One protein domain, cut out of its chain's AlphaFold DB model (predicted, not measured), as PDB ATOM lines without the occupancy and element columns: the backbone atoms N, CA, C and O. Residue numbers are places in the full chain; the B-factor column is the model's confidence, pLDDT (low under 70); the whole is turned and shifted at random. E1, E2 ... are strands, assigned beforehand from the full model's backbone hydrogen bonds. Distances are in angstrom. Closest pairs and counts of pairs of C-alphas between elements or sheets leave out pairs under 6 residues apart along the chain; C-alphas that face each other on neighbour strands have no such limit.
ATOM      1  N   TYR A   3     -19.097 -27.841 -51.324       67.75
ATOM      2  CA  TYR A   3     -17.989 -27.015 -50.870       67.75
ATOM      3  C   TYR A   3     -17.836 -25.869 -51.865       67.75
ATOM      4  O   TYR A   3     -17.740 -26.119 -53.068       67.75
ATOM      5  N   ILE A   4     -17.840 -24.635 -51.371       70.12
ATOM      6  CA  ILE A   4     -17.522 -23.436 -52.150       70.12
ATOM      7  C   ILE A   4     -16.227 -22.882 -51.560       70.12
ATOM      8  O   ILE A   4     -16.107 -22.735 -50.346       70.12
ATOM      9  N   ASP A   5     -15.215 -22.687 -52.405       73.94
ATOM     10  CA  ASP A   5     -13.882 -22.207 -52.010       73.94
ATOM     11  C   ASP A   5     -13.226 -23.013 -50.869       73.94
ATOM     12  O   ASP A   5     -12.544 -22.480 -49.994       73.94
ATOM     13  N   GLY A   6     -13.455 -24.331 -50.855       71.88
ATOM     14  CA  GLY A   6     -12.910 -25.240 -49.840       71.88
ATOM     15  C   GLY A   6     -13.599 -25.156 -48.474       71.88
ATOM     16  O   GLY A   6     -13.170 -25.832 -47.539       71.88
ATOM     17  N   ARG A   7     -14.676 -24.372 -48.349       67.50
ATOM     18  CA  ARG A   7     -15.493 -24.272 -47.136       67.50
ATOM     19  C   ARG A   7     -16.820 -25.005 -47.318       67.50
ATOM     20  O   ARG A   7     -17.357 -25.011 -48.428       67.50
ATOM     21  N   PRO A   8     -17.332 -25.655 -46.262       74.06
ATOM     22  CA  PRO A   8     -18.650 -26.267 -46.298       74.06
ATOM     23  C   PRO A   8     -19.711 -25.193 -46.570       74.06
ATOM     24  O   PRO A   8     -19.761 -24.187 -45.871       74.06
ATOM     25  N   ASP A   9     -20.540 -25.415 -47.584       80.38
ATOM     26  CA  ASP A   9     -21.687 -24.569 -47.909       80.38
ATOM     27  C   ASP A   9     -22.944 -25.207 -47.309       80.38
ATOM     28  O   ASP A   9     -23.400 -26.273 -47.749       80.38
ATOM     29  N   ILE A  10     -23.415 -24.609 -46.214       86.50
ATOM     30  CA  ILE A  10     -24.546 -25.082 -45.419       86.50
ATOM     31  C   ILE A  10     -25.412 -23.879 -45.076       86.50
ATOM     32  O   ILE A  10     -24.990 -22.976 -44.351       86.50
ATOM     33  N   SER A  11     -26.652 -23.922 -45.540       83.81
ATOM     34  CA  SER A  11     -27.694 -22.983 -45.158       83.81
ATOM     35  C   SER A  11     -28.965 -23.729 -44.771       83.81
ATOM     36  O   SER A  11     -29.195 -24.882 -45.148       83.81
ATOM     37  N   VAL A  12     -29.781 -23.061 -43.966       82.75
ATOM     38  CA  VAL A  12     -31.137 -23.477 -43.630       82.75
ATOM     39  C   VAL A  12     -32.062 -22.326 -43.987       82.75
ATOM     40  O   VAL A  12     -31.850 -21.195 -43.551       82.75
ATOM     41  N   SER A  13     -33.102 -22.631 -44.757       84.31
ATOM     42  CA  SER A  13     -34.131 -21.669 -45.143       84.31
ATOM     43  C   SER A  13     -35.472 -22.064 -44.531       84.31
ATOM     44  O   SER A  13     -35.896 -23.217 -44.640       84.31
ATOM     45  N   LEU A  14     -36.152 -21.110 -43.895       82.88
ATOM     46  CA  LEU A  14     -37.494 -21.295 -43.345       82.88
ATOM     47  C   LEU A  14     -38.526 -20.535 -44.181       82.88
ATOM     48  O   LEU A  14     -38.439 -19.318 -44.353       82.88
ATOM     49  N   PHE A  15     -39.551 -21.261 -44.624       81.00
ATOM     50  CA  PHE A  15     -40.678 -20.733 -45.384       81.00
ATOM     51  C   PHE A  15     -41.964 -20.868 -44.566       81.00
ATOM     52  O   PHE A  15     -42.282 -21.952 -44.076       81.00
ATOM     53  N   LEU A  16     -42.719 -19.778 -44.428       77.94
ATOM     54  CA  LEU A  16     -43.987 -19.770 -43.698       77.94
ATOM     55  C   LEU A  16     -45.165 -19.682 -44.661       77.94
ATOM     56  O   LEU A  16     -45.173 -18.840 -45.555       77.94
ATOM     57  N   PHE A  17     -46.190 -20.501 -44.432       80.12
ATOM     58  CA  PHE A  17     -47.402 -20.536 -45.246       80.12
ATOM     59  C   PHE A  17     -48.650 -20.392 -44.373       80.12
ATOM     60  O   PHE A  17     -48.714 -20.916 -43.263       80.12
ATOM     61  N   SER A  18     -49.664 -19.706 -44.894       75.31
ATOM     62  CA  SER A  18     -51.005 -19.628 -44.318       75.31
ATOM     63  C   SER A  18     -52.037 -19.763 -45.428       75.31
ATOM     64  O   SER A  18     -51.975 -19.048 -46.425       75.31
ATOM     65  N   ARG A  19     -52.989 -20.690 -45.257       81.25
ATOM     66  CA  ARG A  19     -54.050 -20.976 -46.244       81.25
ATOM     67  C   ARG A  19     -53.494 -21.167 -47.663       81.25
ATOM     68  O   ARG A  19     -53.934 -20.492 -48.581       81.25
ATOM     69  N   GLY A  20     -52.470 -22.007 -47.812       74.56
ATOM     70  CA  GLY A  20     -51.816 -22.276 -49.103       74.56
ATOM     71  C   GLY A  20     -50.854 -21.186 -49.590       74.56
ATOM     72  O   GLY A  20     -49.999 -21.454 -50.423       74.56
ATOM     73  N   ARG A  21     -50.898 -19.979 -49.013       72.06
ATOM     74  CA  ARG A  21     -50.115 -18.830 -49.484       72.06
ATOM     75  C   ARG A  21     -48.892 -18.591 -48.608       72.06
ATOM     76  O   ARG A  21     -49.008 -18.579 -47.382       72.06
ATOM     77  N   ARG A  22     -47.723 -18.356 -49.217       75.62
ATOM     78  CA  ARG A  22     -46.519 -17.955 -48.472       75.62
ATOM     79  C   ARG A  22     -46.764 -16.603 -47.800       75.62
ATOM     80  O   ARG A  22     -47.249 -15.669 -48.443       75.62
ATOM     81  N   LEU A  23     -46.446 -16.512 -46.512       74.06
ATOM     82  CA  LEU A  23     -46.533 -15.263 -45.768       74.06
ATOM     83  C   LEU A  23     -45.504 -14.266 -46.308       74.06
ATOM     84  O   LEU A  23     -44.394 -14.632 -46.694       74.06
ATOM     85  N   ARG A  24     -45.905 -12.999 -46.352       71.75
ATOM     86  CA  ARG A  24     -45.089 -11.878 -46.821       71.75
ATOM     87  C   ARG A  24     -44.927 -10.925 -45.643       71.75
ATOM     88  O   ARG A  24     -45.881 -10.736 -44.891       71.75
ATOM     89  N   LEU A  25     -43.730 -10.376 -45.455       67.94
ATOM     90  CA  LEU A  25     -43.498  -9.368 -44.414       67.94
ATOM     91  C   LEU A  25     -44.130  -8.024 -44.755       67.94
ATOM     92  O   LEU A  25     -44.480  -7.275 -43.848       67.94
ATOM     93  N   ASP A  26     -44.288  -7.739 -46.046       67.19
ATOM     94  CA  ASP A  26     -44.983  -6.567 -46.552       67.19
ATOM     95  C   ASP A  26     -45.792  -6.899 -47.818       67.19
ATOM     96  O   ASP A  26     -45.640  -7.961 -48.432       67.19
ATOM     97  N   ASP A  27     -46.681  -5.980 -48.191       62.75
ATOM     98  CA  ASP A  27     -47.597  -6.131 -49.327       62.75
ATOM     99  C   ASP A  27     -46.923  -5.910 -50.693       62.75
ATOM    100  O   ASP A  27     -47.552  -6.109 -51.736       62.75
ATOM    101  N   HIS A  28     -45.653  -5.496 -50.719       58.75
ATOM    102  CA  HIS A  28     -44.968  -5.058 -51.936       58.75
ATOM    103  C   HIS A  28     -43.978  -6.084 -52.490       58.75
ATOM    104  O   HIS A  28     -43.734  -6.092 -53.697       58.75
ATOM    105  N   HIS A  29     -43.461  -6.992 -51.666       58.34
ATOM    106  CA  HIS A  29     -42.427  -7.932 -52.083       58.34
ATOM    107  C   HIS A  29     -42.973  -9.353 -52.266       58.34
ATOM    108  O   HIS A  29     -43.732  -9.834 -51.419       58.34
ATOM    109  N   PRO A  30     -42.673 -10.071 -53.369       57.69
ATOM    110  CA  PRO A  30     -42.788 -11.532 -53.408       57.69
ATOM    111  C   PRO A  30     -42.103 -12.143 -52.167       57.69
ATOM    112  O   PRO A  30     -41.167 -11.584 -51.599       57.69
ATOM    113  N   GLY A  31     -42.801 -13.107 -51.556       65.38
ATOM    114  CA  GLY A  31     -42.734 -13.349 -50.108       65.38
ATOM    115  C   GLY A  31     -41.334 -13.646 -49.569       65.38
ATOM    116  O   GLY A  31     -40.470 -14.135 -50.283       65.38
ATOM    117  N   SER A  32     -41.131 -13.397 -48.288       69.56
ATOM    118  CA  SER A  32     -39.826 -13.504 -47.646       69.56
ATOM    119  C   SER A  32     -39.554 -14.905 -47.086       69.56
ATOM    120  O   SER A  32     -40.483 -15.613 -46.692       69.56
ATOM    121  N   TYR A  33     -38.282 -15.286 -46.984       76.19
ATOM    122  CA  TYR A  33     -37.817 -16.459 -46.227       76.19
ATOM    123  C   TYR A  33     -36.710 -16.045 -45.255       76.19
ATOM    124  O   TYR A  33     -36.006 -15.070 -45.509       76.19
ATOM    125  N   LEU A  34     -36.591 -16.754 -44.135       78.50
ATOM    126  CA  LEU A  34     -35.495 -16.555 -43.186       78.50
ATOM    127  C   LEU A  34     -34.338 -17.459 -43.597       78.50
ATOM    128  O   LEU A  34     -34.540 -18.671 -43.716       78.50
ATOM    129  N   GLU A  35     -33.154 -16.884 -43.798       82.00
ATOM    130  CA  GLU A  35     -31.938 -17.638 -44.100       82.00
ATOM    131  C   GLU A  35     -30.947 -17.591 -42.940       82.00
ATOM    132  O   GLU A  35     -30.585 -16.525 -42.437       82.00
ATOM    133  N   ILE A  36     -30.480 -18.773 -42.546       83.81
ATOM    134  CA  ILE A  36     -29.416 -18.938 -41.566       83.81
ATOM    135  C   ILE A  36     -28.294 -19.715 -42.240       83.81
ATOM    136  O   ILE A  36     -28.505 -20.828 -42.730       83.81
ATOM    137  N   VAL A  37     -27.099 -19.137 -42.255       85.69
ATOM    138  CA  VAL A  37     -25.923 -19.728 -42.901       85.69
ATOM    139  C   VAL A  37     -24.905 -20.154 -41.860       85.69
ATOM    140  O   VAL A  37     -24.717 -19.484 -40.842       85.69
ATOM    141  N   TYR A  38     -24.251 -21.284 -42.099       85.00
ATOM    142  CA  TYR A  38     -23.135 -21.726 -41.278       85.00
ATOM    143  C   TYR A  38     -21.824 -21.184 -41.847       85.00
ATOM    144  O   TYR A  38     -21.485 -21.436 -43.001       85.00
ATOM    145  N   GLU A  39     -21.058 -20.477 -41.022       82.00
ATOM    146  CA  GLU A  39     -19.734 -19.969 -41.366       82.00
ATOM    147  C   GLU A  39     -18.663 -20.708 -40.549       82.00
ATOM    148  O   GLU A  39     -18.617 -20.612 -39.323       82.00
ATOM    149  N   GLY A  40     -17.755 -21.414 -41.226       80.31
ATOM    150  CA  GLY A  40     -16.568 -22.009 -40.599       80.31
ATOM    151  C   GLY A  40     -16.434 -23.524 -40.786       80.31
ATOM    152  O   GLY A  40     -17.123 -24.115 -41.620       80.31
ATOM    153  N   PRO A  41     -15.489 -24.162 -40.073       80.19
ATOM    154  CA  PRO A  41     -15.219 -25.593 -40.193       80.19
ATOM    155  C   PRO A  41     -16.309 -26.454 -39.542       80.19
ATOM    156  O   PRO A  41     -16.870 -26.079 -38.520       80.19
ATOM    157  N   LEU A  42     -16.549 -27.658 -40.074       80.31
ATOM    158  CA  LEU A  42     -17.504 -28.634 -39.519       80.31
ATOM    159  C   LEU A  42     -17.004 -29.405 -38.277       80.31
ATOM    160  O   LEU A  42     -17.472 -30.503 -37.985       80.31
ATOM    161  N   ASP A  43     -16.047 -28.857 -37.541       83.12
ATOM    162  CA  ASP A  43     -15.503 -29.450 -36.311       83.12
ATOM    163  C   ASP A  43     -16.202 -28.935 -35.038       83.12
ATOM    164  O   ASP A  43     -15.783 -29.240 -33.922       83.12
ATOM    165  N   GLY A  44     -17.277 -28.158 -35.204       80.81
ATOM    166  CA  GLY A  44     -18.028 -27.537 -34.115       80.81
ATOM    167  C   GLY A  44     -17.532 -26.144 -33.715       80.81
ATOM    168  O   GLY A  44     -18.147 -25.535 -32.846       80.81
ATOM    169  N   SER A  45     -16.473 -25.618 -34.345       86.75
ATOM    170  CA  SER A  45     -15.957 -24.262 -34.085       86.75
ATOM    171  C   SER A  45     -16.582 -23.159 -34.950       86.75
ATOM    172  O   SER A  45     -16.412 -21.977 -34.649       86.75
ATOM    173  N   GLY A  46     -17.296 -23.515 -36.024       84.69
ATOM    174  CA  GLY A  46     -18.011 -22.546 -36.855       84.69
ATOM    175  C   GLY A  46     -19.228 -21.925 -36.160       84.69
ATOM    176  O   GLY A  46     -19.681 -22.377 -35.109       84.69
ATOM    177  N   THR A  47     -19.765 -20.867 -36.759       87.25
ATOM    178  CA  THR A  47     -20.834 -20.036 -36.194       87.25
ATOM    179  C   THR A  47     -22.018 -19.956 -37.151       87.25
ATOM    180  O   THR A  47     -21.849 -19.926 -38.366       87.25
ATOM    181  N   TRP A  48     -23.229 -19.902 -36.601       85.94
ATOM    182  CA  TRP A  48     -24.433 -19.612 -37.374       85.94
ATOM    183  C   TRP A  48     -24.648 -18.109 -37.472       85.94
ATOM    184  O   TRP A  48     -24.638 -17.407 -36.459       85.94
ATOM    185  N   ARG A  49     -24.872 -17.629 -38.690       83.88
ATOM    186  CA  ARG A  49     -25.178 -16.234 -38.977       83.88
ATOM    187  C   ARG A  49     -26.606 -16.118 -39.492       83.88
ATOM    188  O   ARG A  49     -26.976 -16.771 -40.463       83.88
ATOM    189  N   ASP A  50     -27.381 -15.267 -38.831       84.19
ATOM    190  CA  ASP A  50     -28.722 -14.877 -39.259       84.19
ATOM    191  C   ASP A  50     -28.603 -13.792 -40.339       84.19
ATOM    192  O   ASP A  50     -28.033 -12.724 -40.093       84.19
ATOM    193  N   LEU A  51     -29.083 -14.088 -41.547       75.69
ATOM    194  CA  LEU A  51     -29.131 -13.126 -42.653       75.69
ATOM    195  C   LEU A  51     -30.461 -12.363 -42.700       75.69
ATOM    196  O   LEU A  51     -30.626 -11.449 -43.509       75.69
ATOM    197  N   GLY A  52     -31.382 -12.692 -41.796       71.12
ATOM    198  CA  GLY A  52     -32.701 -12.114 -41.702       71.12
ATOM    199  C   GLY A  52     -33.626 -12.610 -42.803       71.12
ATOM    200  O   GLY A  52     -33.419 -13.640 -43.449       71.12
ATOM    201  N   TRP A  53     -34.696 -11.854 -42.992       75.06
ATOM    202  CA  TRP A  53     -35.670 -12.137 -44.023       75.06
ATOM    203  C   TRP A  53     -35.213 -11.585 -45.370       75.06
ATOM    204  O   TRP A  53     -35.063 -10.374 -45.531       75.06
ATOM    205  N   LEU A  54     -35.029 -12.472 -46.340       69.31
ATOM    206  CA  LEU A  54     -34.577 -12.123 -47.679       69.31
ATOM    207  C   LEU A  54     -35.739 -12.102 -48.669       69.31
ATOM    208  O   LEU A  54     -36.716 -12.844 -48.539       69.31
ATOM    209  N   HIS A  55     -35.605 -11.242 -49.678       68.88
ATOM    210  CA  HIS A  55     -36.479 -11.237 -50.842       68.88
ATOM    211  C   HIS A  55     -36.319 -12.542 -51.622       68.88
ATOM    212  O   HIS A  55     -35.198 -13.042 -51.768       68.88
ATOM    213  N   ASP A  56     -37.401 -13.089 -52.166       65.44
ATOM    214  CA  ASP A  56     -37.328 -14.274 -53.016       65.44
ATOM    215  C   ASP A  56     -36.778 -13.941 -54.414       65.44
ATOM    216  O   ASP A  56     -37.467 -13.949 -55.424       65.44
TER     217      ASP A  56
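What this domain is: This is residues 3 to 56 of the 69 residues of an uncharacterized protein of Nocardia sp. Root136 (UniProt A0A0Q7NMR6). A slim rod is built on one three-stranded sheet, with E3 in the middle between E2 and E4; E1 extends E2 toward one end, where the turn from E3 to E4 also lies, and the big loop of residues 15 to 32 extends the other end. The printed part has 54 residues with four named strands, E1 E2 E3 E4, and no named helix. The sheet's order is E2, E3, E4, antiparallel throughout, and the class is all strand, though under half of the residues are in named elements. The whole is loose, with a radius of gyration of the C-alphas of 14.3 A, and spans 40 by 18 by 16 A.

How they stand to each other: Look first at the inner strand E3, residues 33 to 39, and the edge strand E4, residues 47 to 54: this hairpin is antiparallel at 156 degrees, with N 49 and O 37 within hydrogen-bond range at 2.8 A. On E2, residues 11 to 14, the other edge strand, find N 12 at 2.9 A from O 36 of E3, within hydrogen-bond range; these two strands also form a hairpin, antiparallel at 160 degrees. E2, E3 and E4 make a meander, each strand the antiparallel neighbour of the one before. E1, residues 7 to 9, pairs with no named strand and runs on into E2 across one residue, at 20 degrees. E1 and E4 are apart.

Where its parts are: Find C-alpha 7 at (-15.493, -24.272, -47.136), where E1 begins; it is 6.2 A long, and E2 10.1 A. E3 runs 19.1 A from C-alpha 33 at (-37.817, -16.459, -46.227). E4 runs 19.6 A and ends at C-alpha 54, (-34.577, -12.123, -47.679).

The domain as a whole: The two C-alphas farthest apart, those of Asp 27 and Asp 43, are 41.8 A apart. The printed part has no cut, and the link from E2 to E3, 18 residues, is long. Look for pLDDT under 70 at residues 3, 7, 25 to 32 and 54 to 56 of the model.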